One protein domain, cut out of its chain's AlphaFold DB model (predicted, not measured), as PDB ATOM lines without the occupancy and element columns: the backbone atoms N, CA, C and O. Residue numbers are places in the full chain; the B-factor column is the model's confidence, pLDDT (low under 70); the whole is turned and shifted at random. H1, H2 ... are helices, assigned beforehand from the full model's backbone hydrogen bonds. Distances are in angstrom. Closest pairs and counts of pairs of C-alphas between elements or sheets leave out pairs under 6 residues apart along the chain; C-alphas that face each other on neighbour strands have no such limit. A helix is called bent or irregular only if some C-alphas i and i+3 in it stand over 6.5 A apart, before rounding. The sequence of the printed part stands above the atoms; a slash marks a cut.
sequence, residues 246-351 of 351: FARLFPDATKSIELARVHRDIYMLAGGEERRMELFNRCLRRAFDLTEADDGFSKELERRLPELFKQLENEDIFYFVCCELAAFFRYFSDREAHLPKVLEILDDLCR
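This is residues 246 to 351 of the 351 residues of the protein "FRG domain-containing protein" of Acholeplasmataceae bacterium (UniProt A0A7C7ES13). Three helices, H4, H5 and H6, stand side by side in a triangle as an up-and-down bundle, and a helical hairpin of H2 and H3 packs on it through H3, which crosses H4. The short H1 sits at the beginning of H2, by H5. The printed part has 106 residues with six named helices, H1 to H6 in order along the chain, and no named strand; its class is all helix. It is compact, with a radius of gyration of the C-alphas of 13.6 A, and rounded, spanning 39 by 30 by 27 A.

The longest helix by residues, H4, is residues 296 to 312, 22.4 A from C-alpha 296 at (66.217, 138.650, 70.998) to C-alpha 312. It has a kink of 57 degrees near residue 306 and is irregular: C-alphas 303 and 306 are 7.4 A apart. H5 is residues 318 to 331, 19.9 A. H6, residues 335 to 349, is 20.6 A long, ends at C-alpha 349 at (77.135, 124.301, 71.342), and is irregular too, with C-alphas 337 and 340 7.2 A apart. H3 is residues 273 to 288, 22.0 A; H2 is residues 254 to 269, 21.1 A. H1 is residues 246 to 249, beginning at C-alpha 246 at (67.984, 118.028, 57.644).

H4 is the hub, touching H3, H5 and H6. H4 and H6 run the same way at a shallow tilt of 11 degrees, their closest C-alphas, of Leu 308 and Leu 349, 6.4 A apart. H4 and H5 form a hairpin, opposite ways at a shallow tilt of 16 degrees; the closest C-alphas are those of Leu 312 and Phe 318, 5.6 A. H5 and H6, also a hairpin, touch at Phe 329 and Arg 335, with C-alphas 6.3 A apart; H5 does so with residues 325 to 329 alone. H3 touches H4 with residues 277 to 281 alone, in a hairpin at a steep tilt of 45 degrees; the closest C-alphas, of Met 277 and Pro 306, are 7.3 A apart. H2 and H3 form a hairpin at a shallow tilt of 10 degrees, closest at the C-alphas of Ile 266 and Arg 276, 5.4 A. H1 touches H2, the C-alphas of Ala 247 and Ser 256 being closest at 4.5 A. H2 is apart from H4 and H6. Every O i to N i+4 pair is within hydrogen-bond range in H2, H3 and H5, against 11 of 13 in H4 and 8 of 11 in H6; H1 is too short for such a pair.

The C-alphas farthest apart, of Gly 271 and Asp 334, are 40.5 A from each other. The printed part has no cut and ends at the chain's last residue, Arg 351. No link is long; that from H3 to H4, 7 residues, is short, and the others are tight. The mean pLDDT of the printed part is 71.8, and 44 residues are under 70, among them residues 251 to 269, 287 to 295 and 312 to 320.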
ATOM      1  N   PHE A 246      68.965 117.595  58.648       65.94
ATOM      2  CA  PHE A 246      67.984 118.028  57.644       65.94
ATOM      3  C   PHE A 246      68.477 117.800  56.207       65.94
ATOM      4  O   PHE A 246      67.740 117.269  55.377       65.94
ATOM      5  N   ALA A 247      69.749 118.102  55.927       62.56
ATOM      6  CA  ALA A 247      70.333 117.911  54.602       62.56
ATOM      7  C   ALA A 247      70.424 116.430  54.199       62.56
ATOM      8  O   ALA A 247      70.344 116.098  53.020       62.56
ATOM      9  N   ARG A 248      70.570 115.522  55.170       69.50
ATOM     10  CA  ARG A 248      70.657 114.073  54.940       69.50
ATOM     11  C   ARG A 248      69.286 113.392  54.916       69.50
ATOM     12  O   ARG A 248      69.135 112.394  54.215       69.50
ATOM     13  N   LEU A 249      68.297 113.935  55.628       72.94
ATOM     14  CA  LEU A 249      66.910 113.460  55.623       72.94
ATOM     15  C   LEU A 249      66.103 113.991  54.433       72.94
ATOM     16  O   LEU A 249      65.177 113.332  53.968       72.94
ATOM     17  N   PHE A 250      66.445 115.167  53.916       72.62
ATOM     18  CA  PHE A 250      65.735 115.779  52.797       72.62
ATOM     19  C   PHE A 250      66.702 116.243  51.705       72.62
ATOM     20  O   PHE A 250      66.609 117.396  51.303       72.62
ATOM     21  N   PRO A 251      67.627 115.399  51.211       62.50
ATOM     22  CA  PRO A 251      68.691 115.820  50.294       62.50
ATOM     23  C   PRO A 251      68.174 116.439  48.991       62.50
ATOM     24  O   PRO A 251      68.866 117.258  48.401       62.50
ATOM     25  N   ASP A 252      66.947 116.102  48.591       61.72
ATOM     26  CA  ASP A 252      66.311 116.591  47.365       61.72
ATOM     27  C   ASP A 252      65.539 117.909  47.565       61.72
ATOM     28  O   ASP A 252      65.084 118.525  46.601       61.72
ATOM     29  N   ALA A 253      65.377 118.376  48.809       65.69
ATOM     30  CA  ALA A 253      64.759 119.671  49.056       65.69
ATOM     31  C   ALA A 253      65.697 120.780  48.568       65.69
ATOM     32  O   ALA A 253      66.873 120.803  48.934       65.69
ATOM     33  N   THR A 254      65.173 121.747  47.804       66.88
ATOM     34  CA  THR A 254      65.940 122.917  47.326       66.88
ATOM     35  C   THR A 254      66.731 123.560  48.455       66.88
ATOM     36  O   THR A 254      67.902 123.884  48.279       66.88
ATOM     37  N   LYS A 255      66.106 123.657  49.636       64.81
ATOM     38  CA  LYS A 255      66.753 124.134  50.850       64.81
ATOM     39  C   LYS A 255      67.958 123.251  51.190       64.81
ATOM     40  O   LYS A 255      69.066 123.748  51.174       64.81
ATOM     41  N   SER A 256      67.816 121.944  51.377       62.12
ATOM     42  CA  SER A 256      68.947 121.036  51.657       62.12
ATOM     43  C   SER A 256      70.102 121.112  50.655       62.12
ATOM     44  O   SER A 256      71.258 121.119  51.071       62.12
ATOM     45  N   ILE A 257      69.809 121.208  49.354       63.72
ATOM     46  CA  ILE A 257      70.835 121.359  48.309       63.72
ATOM     47  C   ILE A 257      71.546 122.704  48.453       63.72
ATOM     48  O   ILE A 257      72.777 122.763  48.431       63.72
ATOM     49  N   GLU A 258      70.781 123.786  48.629       65.88
ATOM     50  CA  GLU A 258      71.328 125.121  48.862       65.88
ATOM     51  C   GLU A 258      72.239 125.125  50.092       65.88
ATOM     52  O   GLU A 258      73.282 125.767  50.068       65.88
ATOM     53  N   LEU A 259      71.909 124.339  51.113       64.38
ATOM     54  CA  LEU A 259      72.637 124.264  52.375       64.38
ATOM     55  C   LEU A 259      73.907 123.447  52.312       64.38
ATOM     56  O   LEU A 259      74.945 123.920  52.766       64.38
ATOM     57  N   ALA A 260      73.852 122.265  51.702       63.56
ATOM     58  CA  ALA A 260      75.046 121.474  51.442       63.56
ATOM     59  C   ALA A 260      76.032 122.260  50.563       63.56
ATOM     60  O   ALA A 260      77.236 122.253  50.819       63.56
ATOM     61  N   ARG A 261      75.516 122.992  49.563       69.00
ATOM     62  CA  ARG A 261      76.318 123.887  48.726       69.00
ATOM     63  C   ARG A 261      76.902 125.043  49.536       69.00
ATOM     64  O   ARG A 261      78.103 125.237  49.487       69.00
ATOM     65  N   VAL A 262      76.084 125.795  50.274       67.62
ATOM     66  CA  VAL A 262      76.529 126.962  51.056       67.62
ATOM     67  C   VAL A 262      77.600 126.573  52.069       67.62
ATOM     68  O   VAL A 262      78.633 127.233  52.135       67.62
ATOM     69  N   HIS A 263      77.387 125.483  52.808       64.81
ATOM     70  CA  HIS A 263      78.368 124.949  53.748       64.81
ATOM     71  C   HIS A 263      79.699 124.647  53.044       64.81
ATOM     72  O   HIS A 263      80.754 125.131  53.453       64.81
ATOM     73  N   ARG A 264      79.638 123.924  51.918       65.44
ATOM     74  CA  ARG A 264      80.812 123.586  51.110       65.44
ATOM     75  C   ARG A 264      81.508 124.817  50.530       65.44
ATOM     76  O   ARG A 264      82.729 124.879  50.581       65.44
ATOM     77  N   ASP A 265      80.771 125.769  49.969       67.88
ATOM     78  CA  ASP A 265      81.324 126.954  49.307       67.88
ATOM     79  C   ASP A 265      82.026 127.865  50.320       67.88
ATOM     80  O   ASP A 265      83.133 128.338  50.063       67.88
ATOM     81  N   ILE A 266      81.424 128.057  51.497       68.06
ATOM     82  CA  ILE A 266      82.041 128.809  52.596       68.06
ATOM     83  C   ILE A 266      83.315 128.102  53.057       68.06
ATOM     84  O   ILE A 266      84.354 128.741  53.176       68.06
ATOM     85  N   TYR A 267      83.275 126.790  53.274       64.62
ATOM     86  CA  TYR A 267      84.431 126.060  53.787       64.62
ATOM     87  C   TYR A 267      85.581 125.949  52.770       64.62
ATOM     88  O   TYR A 267      86.745 126.116  53.131       64.62
ATOM     89  N   MET A 268      85.266 125.688  51.496       62.75
ATOM     90  CA  MET A 268      86.255 125.341  50.468       62.75
ATOM     91  C   MET A 268      86.774 126.532  49.659       62.75
ATOM     92  O   MET A 268      87.890 126.458  49.148       62.75
ATOM     93  N   LEU A 269      85.966 127.580  49.454       61.91
ATOM     94  CA  LEU A 269      86.264 128.623  48.459       61.91
ATOM     95  C   LEU A 269      86.579 129.985  49.070       61.91
ATOM     96  O   LEU A 269      87.202 130.821  48.412       61.91
ATOM     97  N   ALA A 270      86.161 130.239  50.306       70.50
ATOM     98  CA  ALA A 270      86.484 131.491  50.965       70.50
ATOM     99  C   ALA A 270      87.876 131.420  51.602       70.50
ATOM    100  O   ALA A 270      88.134 130.645  52.520       70.50
ATOM    101  N   GLY A 271      88.789 132.245  51.085       69.50
ATOM    102  CA  GLY A 271      90.112 132.434  51.667       69.50
ATOM    103  C   GLY A 271      90.037 133.290  52.930       69.50
ATOM    104  O   GLY A 271      89.483 134.387  52.897       69.50
ATOM    105  N   GLY A 272      90.630 132.802  54.020       77.00
ATOM    106  CA  GLY A 272      90.678 133.505  55.304       77.00
ATOM    107  C   GLY A 272      89.395 133.370  56.134       77.00
ATOM    108  O   GLY A 272      88.289 133.231  55.619       77.00
ATOM    109  N   GLU A 273      89.549 133.394  57.457       77.38
ATOM    110  CA  GLU A 273      88.457 133.237  58.428       77.38
ATOM    111  C   GLU A 273      87.412 134.357  58.335       77.38
ATOM    112  O   GLU A 273      86.214 134.088  58.318       77.38
ATOM    113  N   GLU A 274      87.860 135.600  58.160       78.69
ATOM    114  CA  GLU A 274      86.997 136.782  58.071       78.69
ATOM    115  C   GLU A 274      86.000 136.686  56.904       78.69
ATOM    116  O   GLU A 274      84.800 136.917  57.068       78.69
ATOM    117  N   ARG A 275      86.469 136.249  55.728       77.62
ATOM    118  CA  ARG A 275      85.610 136.091  54.548       77.62
ATOM    119  C   ARG A 275      84.643 134.918  54.687       77.62
ATOM    120  O   ARG A 275      83.513 135.008  54.201       77.62
ATOM    121  N   ARG A 276      85.068 133.832  55.347       75.88
ATOM    122  CA  ARG A 276      84.189 132.702  55.688       75.88
ATOM    123  C   ARG A 276      83.053 133.165  56.591       75.88
ATOM    124  O   ARG A 276      81.895 132.928  56.262       75.88
ATOM    125  N   MET A 277      83.381 133.913  57.642       74.81
ATOM    126  CA  MET A 277      82.415 134.469  58.587       74.81
ATOM    127  C   MET A 277      81.418 135.421  57.913       74.81
ATOM    128  O   MET A 277      80.215 135.328  58.137       74.81
ATOM    129  N   GLU A 278      81.887 136.306  57.032       77.12
ATOM    130  CA  GLU A 278      81.023 137.248  56.310       77.12
ATOM    131  C   GLU A 278      79.986 136.531  55.425       77.12
ATOM    132  O   GLU A 278      78.792 136.847  55.461       77.12
ATOM    133  N   LEU A 279      80.430 135.560  54.619       73.62
ATOM    134  CA  LEU A 279      79.545 134.788  53.741       73.62
ATOM    135  C   LEU A 279      78.569 133.931  54.548       73.62
ATOM    136  O   LEU A 279      77.390 133.844  54.205       73.62
ATOM    137  N   PHE A 280      79.047 133.357  55.646       71.75
ATOM    138  CA  PHE A 280      78.241 132.581  56.573       71.75
ATOM    139  C   PHE A 280      77.137 133.406  57.228       71.75
ATOM    140  O   PHE A 280      75.966 133.030  57.144       71.75
ATOM    141  N   ASN A 281      77.471 134.581  57.764       72.62
ATOM    142  CA  ASN A 281      76.503 135.518  58.333       72.62
ATOM    143  C   ASN A 281      75.430 135.902  57.309       72.62
ATOM    144  O   ASN A 281      74.238 135.914  57.615       72.62
ATOM    145  N   ARG A 282      75.827 136.152  56.059       74.38
ATOM    146  CA  ARG A 282      74.889 136.468  54.973       74.38
ATOM    147  C   ARG A 282      73.932 135.312  54.678       74.38
ATOM    148  O   ARG A 282      72.738 135.535  54.476       74.38
ATOM    149  N   CYS A 283      74.445 134.085  54.651       71.50
ATOM    150  CA  CYS A 283      73.639 132.888  54.439       71.50
ATOM    151  C   CYS A 283      72.650 132.651  55.577       71.50
ATOM    152  O   CYS A 283      71.491 132.345  55.304       71.50
ATOM    153  N   LEU A 284      73.070 132.844  56.825       68.88
ATOM    154  CA  LEU A 284      72.200 132.743  57.991       68.88
ATOM    155  C   LEU A 284      71.090 133.789  57.960       68.88
ATOM    156  O   LEU A 284      69.919 133.425  58.031       68.88
ATOM    157  N   ARG A 285      71.433 135.062  57.732       71.88
ATOM    158  CA  ARG A 285      70.437 136.137  57.615       71.88
ATOM    159  C   ARG A 285      69.363 135.819  56.586       71.88
ATOM    160  O   ARG A 285      68.178 135.942  56.870       71.88
ATOM    161  N   ARG A 286      69.766 135.310  55.421       71.12
ATOM    162  CA  ARG A 286      68.829 134.892  54.373       71.12
ATOM    163  C   ARG A 286      68.018 133.650  54.754       71.12
ATOM    164  O   ARG A 286      66.820 133.605  54.510       71.12
ATOM    165  N   ALA A 287      68.663 132.623  55.299       65.31
ATOM    166  CA  ALA A 287      68.031 131.336  55.590       65.31
ATOM    167  C   ALA A 287      67.019 131.396  56.739       65.31
ATOM    168  O   ALA A 287      66.073 130.599  56.785       65.31
ATOM    169  N   PHE A 288      67.263 132.308  57.673       63.69
ATOM    170  CA  PHE A 288      66.469 132.491  58.875       63.69
ATOM    171  C   PHE A 288      65.524 133.679  58.799       63.69
ATOM    172  O   PHE A 288      64.741 133.854  59.728       63.69
ATOM    173  N   ASP A 289      65.545 134.404  57.678       65.31
ATOM    174  CA  ASP A 289      64.823 135.661  57.509       65.31
ATOM    175  C   ASP A 289      65.128 136.626  58.666       65.31
ATOM    176  O   ASP A 289      64.240 137.282  59.205       65.31
ATOM    177  N   LEU A 290      66.413 136.694  59.053       64.50
ATOM    178  CA  LEU A 290      66.943 137.709  59.971       64.50
ATOM    179  C   LEU A 290      67.017 139.036  59.197       64.50
ATOM    180  O   LEU A 290      68.088 139.588  58.934       64.50
ATOM    181  N   THR A 291      65.867 139.501  58.714       57.62
ATOM    182  CA  THR A 291      65.680 140.918  58.412       57.62
ATOM    183  C   THR A 291      65.712 141.677  59.737       57.62
ATOM    184  O   THR A 291      65.655 141.056  60.794       57.62
ATOM    185  N   GLU A 292      65.866 143.001  59.717       52.56
ATOM    186  CA  GLU A 292      66.101 143.869  60.891       52.56
ATOM    187  C   GLU A 292      65.010 143.835  61.998       52.56
ATOM    188  O   GLU A 292      64.945 144.728  62.840       52.56
ATOM    189  N   ALA A 293      64.132 142.830  62.015       51.44
ATOM    190  CA  ALA A 293      63.225 142.541  63.106       51.44
ATOM    191  C   ALA A 293      64.009 142.198  64.383       51.44
ATOM    192  O   ALA A 293      64.746 141.217  64.472       51.44
ATOM    193  N   ASP A 294      63.797 143.054  65.372       53.31
ATOM    194  CA  ASP A 294      64.487 143.173  66.648       53.31
ATOM    195  C   ASP A 294      64.149 142.040  67.641       53.31
ATOM    196  O   ASP A 294      63.861 142.305  68.805       53.31
ATOM    197  N   ASP A 295      64.122 140.774  67.206       67.38
ATOM    198  CA  ASP A 295      63.883 139.665  68.132       67.38
ATOM    199  C   ASP A 295      65.172 139.213  68.837       67.38
ATOM    200  O   ASP A 295      66.263 139.138  68.262       67.38
ATOM    201  N   GLY A 296      65.067 138.969  70.148       72.75
ATOM    202  CA  GLY A 296      66.217 138.650  70.998       72.75
ATOM    203  C   GLY A 296      67.001 137.412  70.543       72.75
ATOM    204  O   GLY A 296      68.198 137.324  70.799       72.75
ATOM    205  N   PHE A 297      66.374 136.487  69.809       75.69
ATOM    206  CA  PHE A 297      67.050 135.319  69.243       75.69
ATOM    207  C   PHE A 297      68.022 135.685  68.134       75.69
ATOM    208  O   PHE A 297      69.157 135.219  68.166       75.69
ATOM    209  N   SER A 298      67.616 136.529  67.183       73.69
ATOM    210  CA  SER A 298      68.475 136.920  66.062       73.69
ATOM    211  C   SER A 298      69.763 137.580  66.560       73.69
ATOM    212  O   SER A 298      70.856 137.202  66.138       73.69
ATOM    213  N   LYS A 299      69.651 138.486  67.542       78.06
ATOM    214  CA  LYS A 299      70.802 139.143  68.185       78.06
ATOM    215  C   LYS A 299      71.707 138.161  68.923       78.06
ATOM    216  O   LYS A 299      72.928 138.209  68.783       78.06
ATOM    217  N   GLU A 300      71.122 137.277  69.725       82.88
ATOM    218  CA  GLU A 300      71.896 136.331  70.527       82.88
ATOM    219  C   GLU A 300      72.539 135.222  69.689       82.88
ATOM    220  O   GLU A 300      73.629 134.756  70.039       82.88
ATOM    221  N   LEU A 301      71.895 134.827  68.586       76.81
ATOM    222  CA  LEU A 301      72.477 133.951  67.582       76.81
ATOM    223  C   LEU A 301      73.672 134.657  66.943       76.81
ATOM    224  O   LEU A 301      74.775 134.131  67.061       76.81
ATOM    225  N   GLU A 302      73.490 135.863  66.379       75.94
ATOM    226  CA  GLU A 302      74.563 136.666  65.766       75.94
ATOM    227  C   GLU A 302      75.777 136.835  66.688       75.94
ATOM    228  O   GLU A 302      76.914 136.649  66.252       75.94
ATOM    229  N   ARG A 303      75.547 137.105  67.979       82.00
ATOM    230  CA  ARG A 303      76.610 137.242  68.985       82.00
ATOM    231  C   ARG A 303      77.439 135.965  69.170       82.00
ATOM    232  O   ARG A 303      78.632 136.056  69.453       82.00
ATOM    233  N   ARG A 304      76.821 134.787  69.052       82.19
ATOM    234  CA  ARG A 304      77.465 133.476  69.257       82.19
ATOM    235  C   ARG A 304      78.007 132.850  67.978       82.19
ATOM    236  O   ARG A 304      78.780 131.899  68.068       82.19
ATOM    237  N   LEU A 305      77.646 133.377  66.807       74.75
ATOM    238  CA  LEU A 305      78.056 132.822  65.514       74.75
ATOM    239  C   LEU A 305      79.558 132.564  65.381       74.75
ATOM    240  O   LEU A 305      79.882 131.498  64.866       74.75
ATOM    241  N   PRO A 306      80.474 133.439  65.849       77.00
ATOM    242  CA  PRO A 306      81.902 133.164  65.723       77.00
ATOM    243  C   PRO A 306      82.341 131.890  66.449       77.00
ATOM    244  O   PRO A 306      83.064 131.074  65.880       77.00
ATOM    245  N   GLU A 307      81.863 131.687  67.679       81.12
ATOM    246  CA  GLU A 307      82.213 130.501  68.465       81.12
ATOM    247  C   GLU A 307      81.508 129.257  67.918       81.12
ATOM    248  O   GLU A 307      82.147 128.229  67.729       81.12
ATOM    249  N   LEU A 308      80.224 129.360  67.558       75.56
ATOM    250  CA  LEU A 308      79.502 128.250  66.928       75.56
ATOM    251  C   LEU A 308      80.157 127.813  65.614       75.56
ATOM    252  O   LEU A 308      80.261 126.620  65.348       75.56
ATOM    253  N   PHE A 309      80.595 128.770  64.793       72.81
ATOM    254  CA  PHE A 309      81.312 128.490  63.554       72.81
ATOM    255  C   PHE A 309      82.605 127.732  63.847       72.81
ATOM    256  O   PHE A 309      82.843 126.700  63.237       72.81
ATOM    257  N   LYS A 310      83.400 128.185  64.819       76.38
ATOM    258  CA  LYS A 310      84.653 127.529  65.202       76.38
ATOM    259  C   LYS A 310      84.449 126.111  65.745       76.38
ATOM    260  O   LYS A 310      85.229 125.223  65.419       76.38
ATOM    261  N   GLN A 311      83.418 125.888  66.558       75.69
ATOM    262  CA  GLN A 311      83.134 124.565  67.125       75.69
ATOM    263  C   GLN A 311      82.581 123.593  66.079       75.69
ATOM    264  O   GLN A 311      82.852 122.396  66.125       75.69
ATOM    265  N   LEU A 312      81.814 124.106  65.118       68.56
ATOM    266  CA  LEU A 312      81.030 123.282  64.204       68.56
ATOM    267  C   LEU A 312      81.544 123.326  62.755       68.56
ATOM    268  O   LEU A 312      80.926 122.715  61.888       68.56
ATOM    269  N   GLU A 313      82.681 123.980  62.474       66.06
ATOM    270  CA  GLU A 313      83.256 124.115  61.118       66.06
ATOM    271  C   GLU A 313      83.557 122.768  60.442       66.06
ATOM    272  O   GLU A 313      83.620 122.689  59.217       66.06
ATOM    273  N   ASN A 314      83.729 121.710  61.237       62.59
ATOM    274  CA  ASN A 314      84.024 120.358  60.769       62.59
ATOM    275  C   ASN A 314      82.806 119.421  60.840       62.59
ATOM    276  O   ASN A 314      82.935 118.224  60.573       62.59
ATOM    277  N   GLU A 315      81.626 119.934  61.201       64.12
ATOM    278  CA  GLU A 315      80.427 119.132  61.417       64.12
ATOM    279  C   GLU A 315      79.271 119.578  60.508       64.12
ATOM    280  O   GLU A 315      78.820 120.720  60.542       64.12
ATOM    281  N   ASP A 316      78.671 118.632  59.775       61.59
ATOM    282  CA  ASP A 316      77.465 118.858  58.949       61.59
ATOM    283  C   ASP A 316      76.195 119.185  59.781       61.59
ATOM    284  O   ASP A 316      75.067 119.091  59.285       61.59
ATOM    285  N   ILE A 317      76.345 119.505  61.069       64.25
ATOM    286  CA  ILE A 317      75.262 119.618  62.051       64.25
ATOM    287  C   ILE A 317      74.938 121.071  62.393       64.25
ATOM    288  O   ILE A 317      73.826 121.339  62.838       64.25
ATOM    289  N   PHE A 318      75.862 122.012  62.152       64.44
ATOM    290  CA  PHE A 318      75.671 123.427  62.489       64.44
ATOM    291  C   PHE A 318      74.351 123.958  61.934       64.44
ATOM    292  O   PHE A 318      73.498 124.488  62.647       64.44
ATOM    293  N   TYR A 319      74.172 123.777  60.628       64.50
ATOM    294  CA  TYR A 319      73.031 124.348  59.941       64.50
ATOM    295  C   TYR A 319      71.722 123.668  60.366       64.50
ATOM    296  O   TYR A 319      70.678 124.315  60.444       64.50
ATOM    297  N   PHE A 320      71.788 122.374  60.683       67.19
ATOM    298  CA  PHE A 320      70.664 121.626  61.222       67.19
ATOM    299  C   PHE A 320      70.207 122.189  62.563       67.19
ATOM    300  O   PHE A 320      69.044 122.554  62.692       67.19
ATOM    301  N   VAL A 321      71.124 122.338  63.519       70.81
ATOM    302  CA  VAL A 321      70.784 122.841  64.852       70.81
ATOM    303  C   VAL A 321      70.219 124.256  64.764       70.81
ATOM    304  O   VAL A 321      69.163 124.525  65.327       70.81
ATOM    305  N   CYS A 322      70.827 125.133  63.964       69.94
ATOM    306  CA  CYS A 322      70.285 126.470  63.727       69.94
ATOM    307  C   CYS A 322      68.882 126.428  63.090       69.94
ATOM    308  O   CYS A 322      68.015 127.210  63.475       69.94
ATOM    309  N   CYS A 323      68.629 125.507  62.146       73.06
ATOM    310  CA  CYS A 323      67.308 125.315  61.533       73.06
ATOM    311  C   CYS A 323      66.237 124.931  62.535       73.06
ATOM    312  O   CYS A 323      65.186 125.573  62.560       73.06
ATOM    313  N   GLU A 324      66.521 123.926  63.352       77.75
ATOM    314  CA  GLU A 324      65.589 123.445  64.362       77.75
ATOM    315  C   GLU A 324      65.373 124.493  65.461       77.75
ATOM    316  O   GLU A 324      64.234 124.731  65.855       77.75
ATOM    317  N   LEU A 325      66.423 125.207  65.889       76.56
ATOM    318  CA  LEU A 325      66.298 126.304  66.855       76.56
ATOM    319  C   LEU A 325      65.434 127.443  66.317       76.56
ATOM    320  O   LEU A 325      64.585 127.961  67.038       76.56
ATOM    321  N   ALA A 326      65.584 127.817  65.046       74.69
ATOM    322  CA  ALA A 326      64.738 128.856  64.473       74.69
ATOM    323  C   ALA A 326      63.321 128.373  64.161       74.69
ATOM    324  O   ALA A 326      62.386 129.164  64.222       74.69
ATOM    325  N   ALA A 327      63.136 127.101  63.794       76.81
ATOM    326  CA  ALA A 327      61.807 126.511  63.677       76.81
ATOM    327  C   ALA A 327      61.095 126.553  65.035       76.81
ATOM    328  O   ALA A 327      59.979 127.059  65.108       76.81
ATOM    329  N   PHE A 328      61.782 126.140  66.104       79.69
ATOM    330  CA  PHE A 328      61.315 126.247  67.485       79.69
ATOM    331  C   PHE A 328      60.983 127.689  67.867       79.69
ATOM    332  O   PHE A 328      59.893 127.965  68.354       79.69
ATOM    333  N   PHE A 329      61.884 128.631  67.600       75.06
ATOM    334  CA  PHE A 329      61.685 130.024  67.982       75.06
ATOM    335  C   PHE A 329      60.544 130.701  67.209       75.06
ATOM    336  O   PHE A 329      59.753 131.435  67.793       75.06
ATOM    337  N   ARG A 330      60.404 130.421  65.905       75.75
ATOM    338  CA  ARG A 330      59.290 130.933  65.085       75.75
ATOM    339  C   ARG A 330      57.948 130.297  65.424       75.75
ATOM    340  O   ARG A 330      56.921 130.901  65.123       75.75
ATOM    341  N   TYR A 331      57.955 129.088  65.982       75.88
ATOM    342  CA  TYR A 331      56.741 128.364  66.335       75.88
ATOM    343  C   TYR A 331      55.926 129.100  67.405       75.88
ATOM    344  O   TYR A 331      54.704 129.185  67.302       75.88
ATOM    345  N   PHE A 332      56.595 129.661  68.415       75.44
ATOM    346  CA  PHE A 332      55.924 130.353  69.509       75.44
ATOM    347  C   PHE A 332      55.621 131.816  69.168       75.44
ATOM    348  O   PHE A 332      56.455 132.545  68.629       75.44
ATOM    349  N   SER A 333      54.413 132.259  69.523       67.81
ATOM    350  CA  SER A 333      54.011 133.666  69.427       67.81
ATOM    351  C   SER A 333      54.697 134.530  70.491       67.81
ATOM    352  O   SER A 333      55.126 135.639  70.180       67.81
ATOM    353  N   ASP A 334      54.851 134.012  71.715       75.00
ATOM    354  CA  ASP A 334      55.628 134.630  72.797       75.00
ATOM    355  C   ASP A 334      57.091 134.178  72.738       75.00
ATOM    356  O   ASP A 334      57.538 133.241  73.399       75.00
ATOM    357  N   ARG A 335      57.842 134.844  71.868       73.62
ATOM    358  CA  ARG A 335      59.246 134.539  71.598       73.62
ATOM    359  C   ARG A 335      60.156 134.751  72.814       73.62
ATOM    360  O   ARG A 335      61.123 134.009  72.983       73.62
ATOM    361  N   GLU A 336      59.857 135.723  73.673       76.38
ATOM    362  CA  GLU A 336      60.714 136.062  74.816       76.38
ATOM    363  C   GLU A 336      60.697 134.975  75.893       76.38
ATOM    364  O   GLU A 336      61.755 134.618  76.415       76.38
ATOM    365  N   ALA A 337      59.534 134.374  76.165       81.06
ATOM    366  CA  ALA A 337      59.409 133.298  77.151       81.06
ATOM    367  C   ALA A 337      60.229 132.043  76.791       81.06
ATOM    368  O   ALA A 337      60.667 131.296  77.670       81.06
ATOM    369  N   HIS A 338      60.456 131.812  75.497       81.19
ATOM    370  CA  HIS A 338      61.139 130.623  74.983       81.19
ATOM    371  C   HIS A 338      62.611 130.857  74.629       81.19
ATOM    372  O   HIS A 338      63.351 129.888  74.432       81.19
ATOM    373  N   LEU A 339      63.059 132.116  74.615       80.81
ATOM    374  CA  LEU A 339      64.443 132.486  74.347       80.81
ATOM    375  C   LEU A 339      65.446 131.805  75.303       80.81
ATOM    376  O   LEU A 339      66.405 131.231  74.790       80.81
ATOM    377  N   PRO A 340      65.248 131.749  76.641       86.56
ATOM    378  CA  PRO A 340      66.227 131.141  77.548       86.56
ATOM    379  C   PRO A 340      66.575 129.689  77.202       86.56
ATOM    380  O   PRO A 340      67.738 129.305  77.243       86.56
ATOM    381  N   LYS A 341      65.579 128.898  76.789       81.31
ATOM    382  CA  LYS A 341      65.767 127.491  76.413       81.31
ATOM    383  C   LYS A 341      66.584 127.335  75.129       81.31
ATOM    384  O   LYS A 341      67.377 126.410  74.994       81.31
ATOM    385  N   VAL A 342      66.381 128.241  74.176       80.94
ATOM    386  CA  VAL A 342      67.170 128.288  72.942       80.94
ATOM    387  C   VAL A 342      68.608 128.709  73.247       80.94
ATOM    388  O   VAL A 342      69.542 128.128  72.700       80.94
ATOM    389  N   LEU A 343      68.791 129.676  74.151       84.62
ATOM    390  CA  LEU A 343      70.110 130.146  74.576       84.62
ATOM    391  C   LEU A 343      70.907 129.077  75.318       84.62
ATOM    392  O   LEU A 343      72.098 128.974  75.066       84.62
ATOM    393  N   GLU A 344      70.270 128.260  76.158       85.62
ATOM    394  CA  GLU A 344      70.925 127.135  76.837       85.62
ATOM    395  C   GLU A 344      71.579 126.174  75.833       85.62
ATOM    396  O   GLU A 344      72.741 125.806  75.979       85.62
ATOM    397  N   ILE A 345      70.868 125.840  74.753       82.00
ATOM    398  CA  ILE A 345      71.394 124.961  73.702       82.00
ATOM    399  C   ILE A 345      72.495 125.653  72.902       82.00
ATOM    400  O   ILE A 345      73.501 125.027  72.585       82.00
ATOM    401  N   LEU A 346      72.331 126.939  72.578       80.88
ATOM    402  CA  LEU A 346      73.385 127.702  71.910       80.88
ATOM    403  C   LEU A 346      74.650 127.800  72.774       80.88
ATOM    404  O   LEU A 346      75.749 127.691  72.242       80.88
ATOM    405  N   ASP A 347      74.505 127.979  74.086       84.88
ATOM    406  CA  ASP A 347      75.624 128.015  75.027       84.88
ATOM    407  C   ASP A 347      76.324 126.654  75.101       84.88
ATOM    408  O   ASP A 347      77.551 126.610  75.097       84.88
ATOM    409  N   ASP A 348      75.574 125.551  75.108       81.38
ATOM    410  CA  ASP A 348      76.137 124.197  75.075       81.38
ATOM    411  C   ASP A 348      76.851 123.864  73.758       81.38
ATOM    412  O   ASP A 348      77.810 123.103  73.778       81.38
ATOM    413  N   LEU A 349      76.427 124.433  72.626       74.12
ATOM    414  CA  LEU A 349      77.135 124.301  71.342       74.12
ATOM    415  C   LEU A 349      78.422 125.131  71.274       74.12
ATOM    416  O   LEU A 349      79.292 124.845  70.456       74.12
ATOM    417  N   CYS A 350      78.508 126.200  72.066       77.06
ATOM    418  CA  CYS A 350      79.686 127.059  72.156       77.06
ATOM    419  C   CYS A 350      80.733 126.554  73.163       77.06
ATOM    420  O   CYS A 350      81.804 127.153  73.250       77.06
ATOM    421  N   ARG A 351      80.417 125.522  73.954       79.94
ATOM    422  CA  ARG A 351      81.332 124.872  74.904       79.94
ATOM    423  C   ARG A 351      82.053 123.711  74.239       79.94
ATOM    424  O   ARG A 351      83.262 123.566  74.530       79.94
TER     425      ARG A 351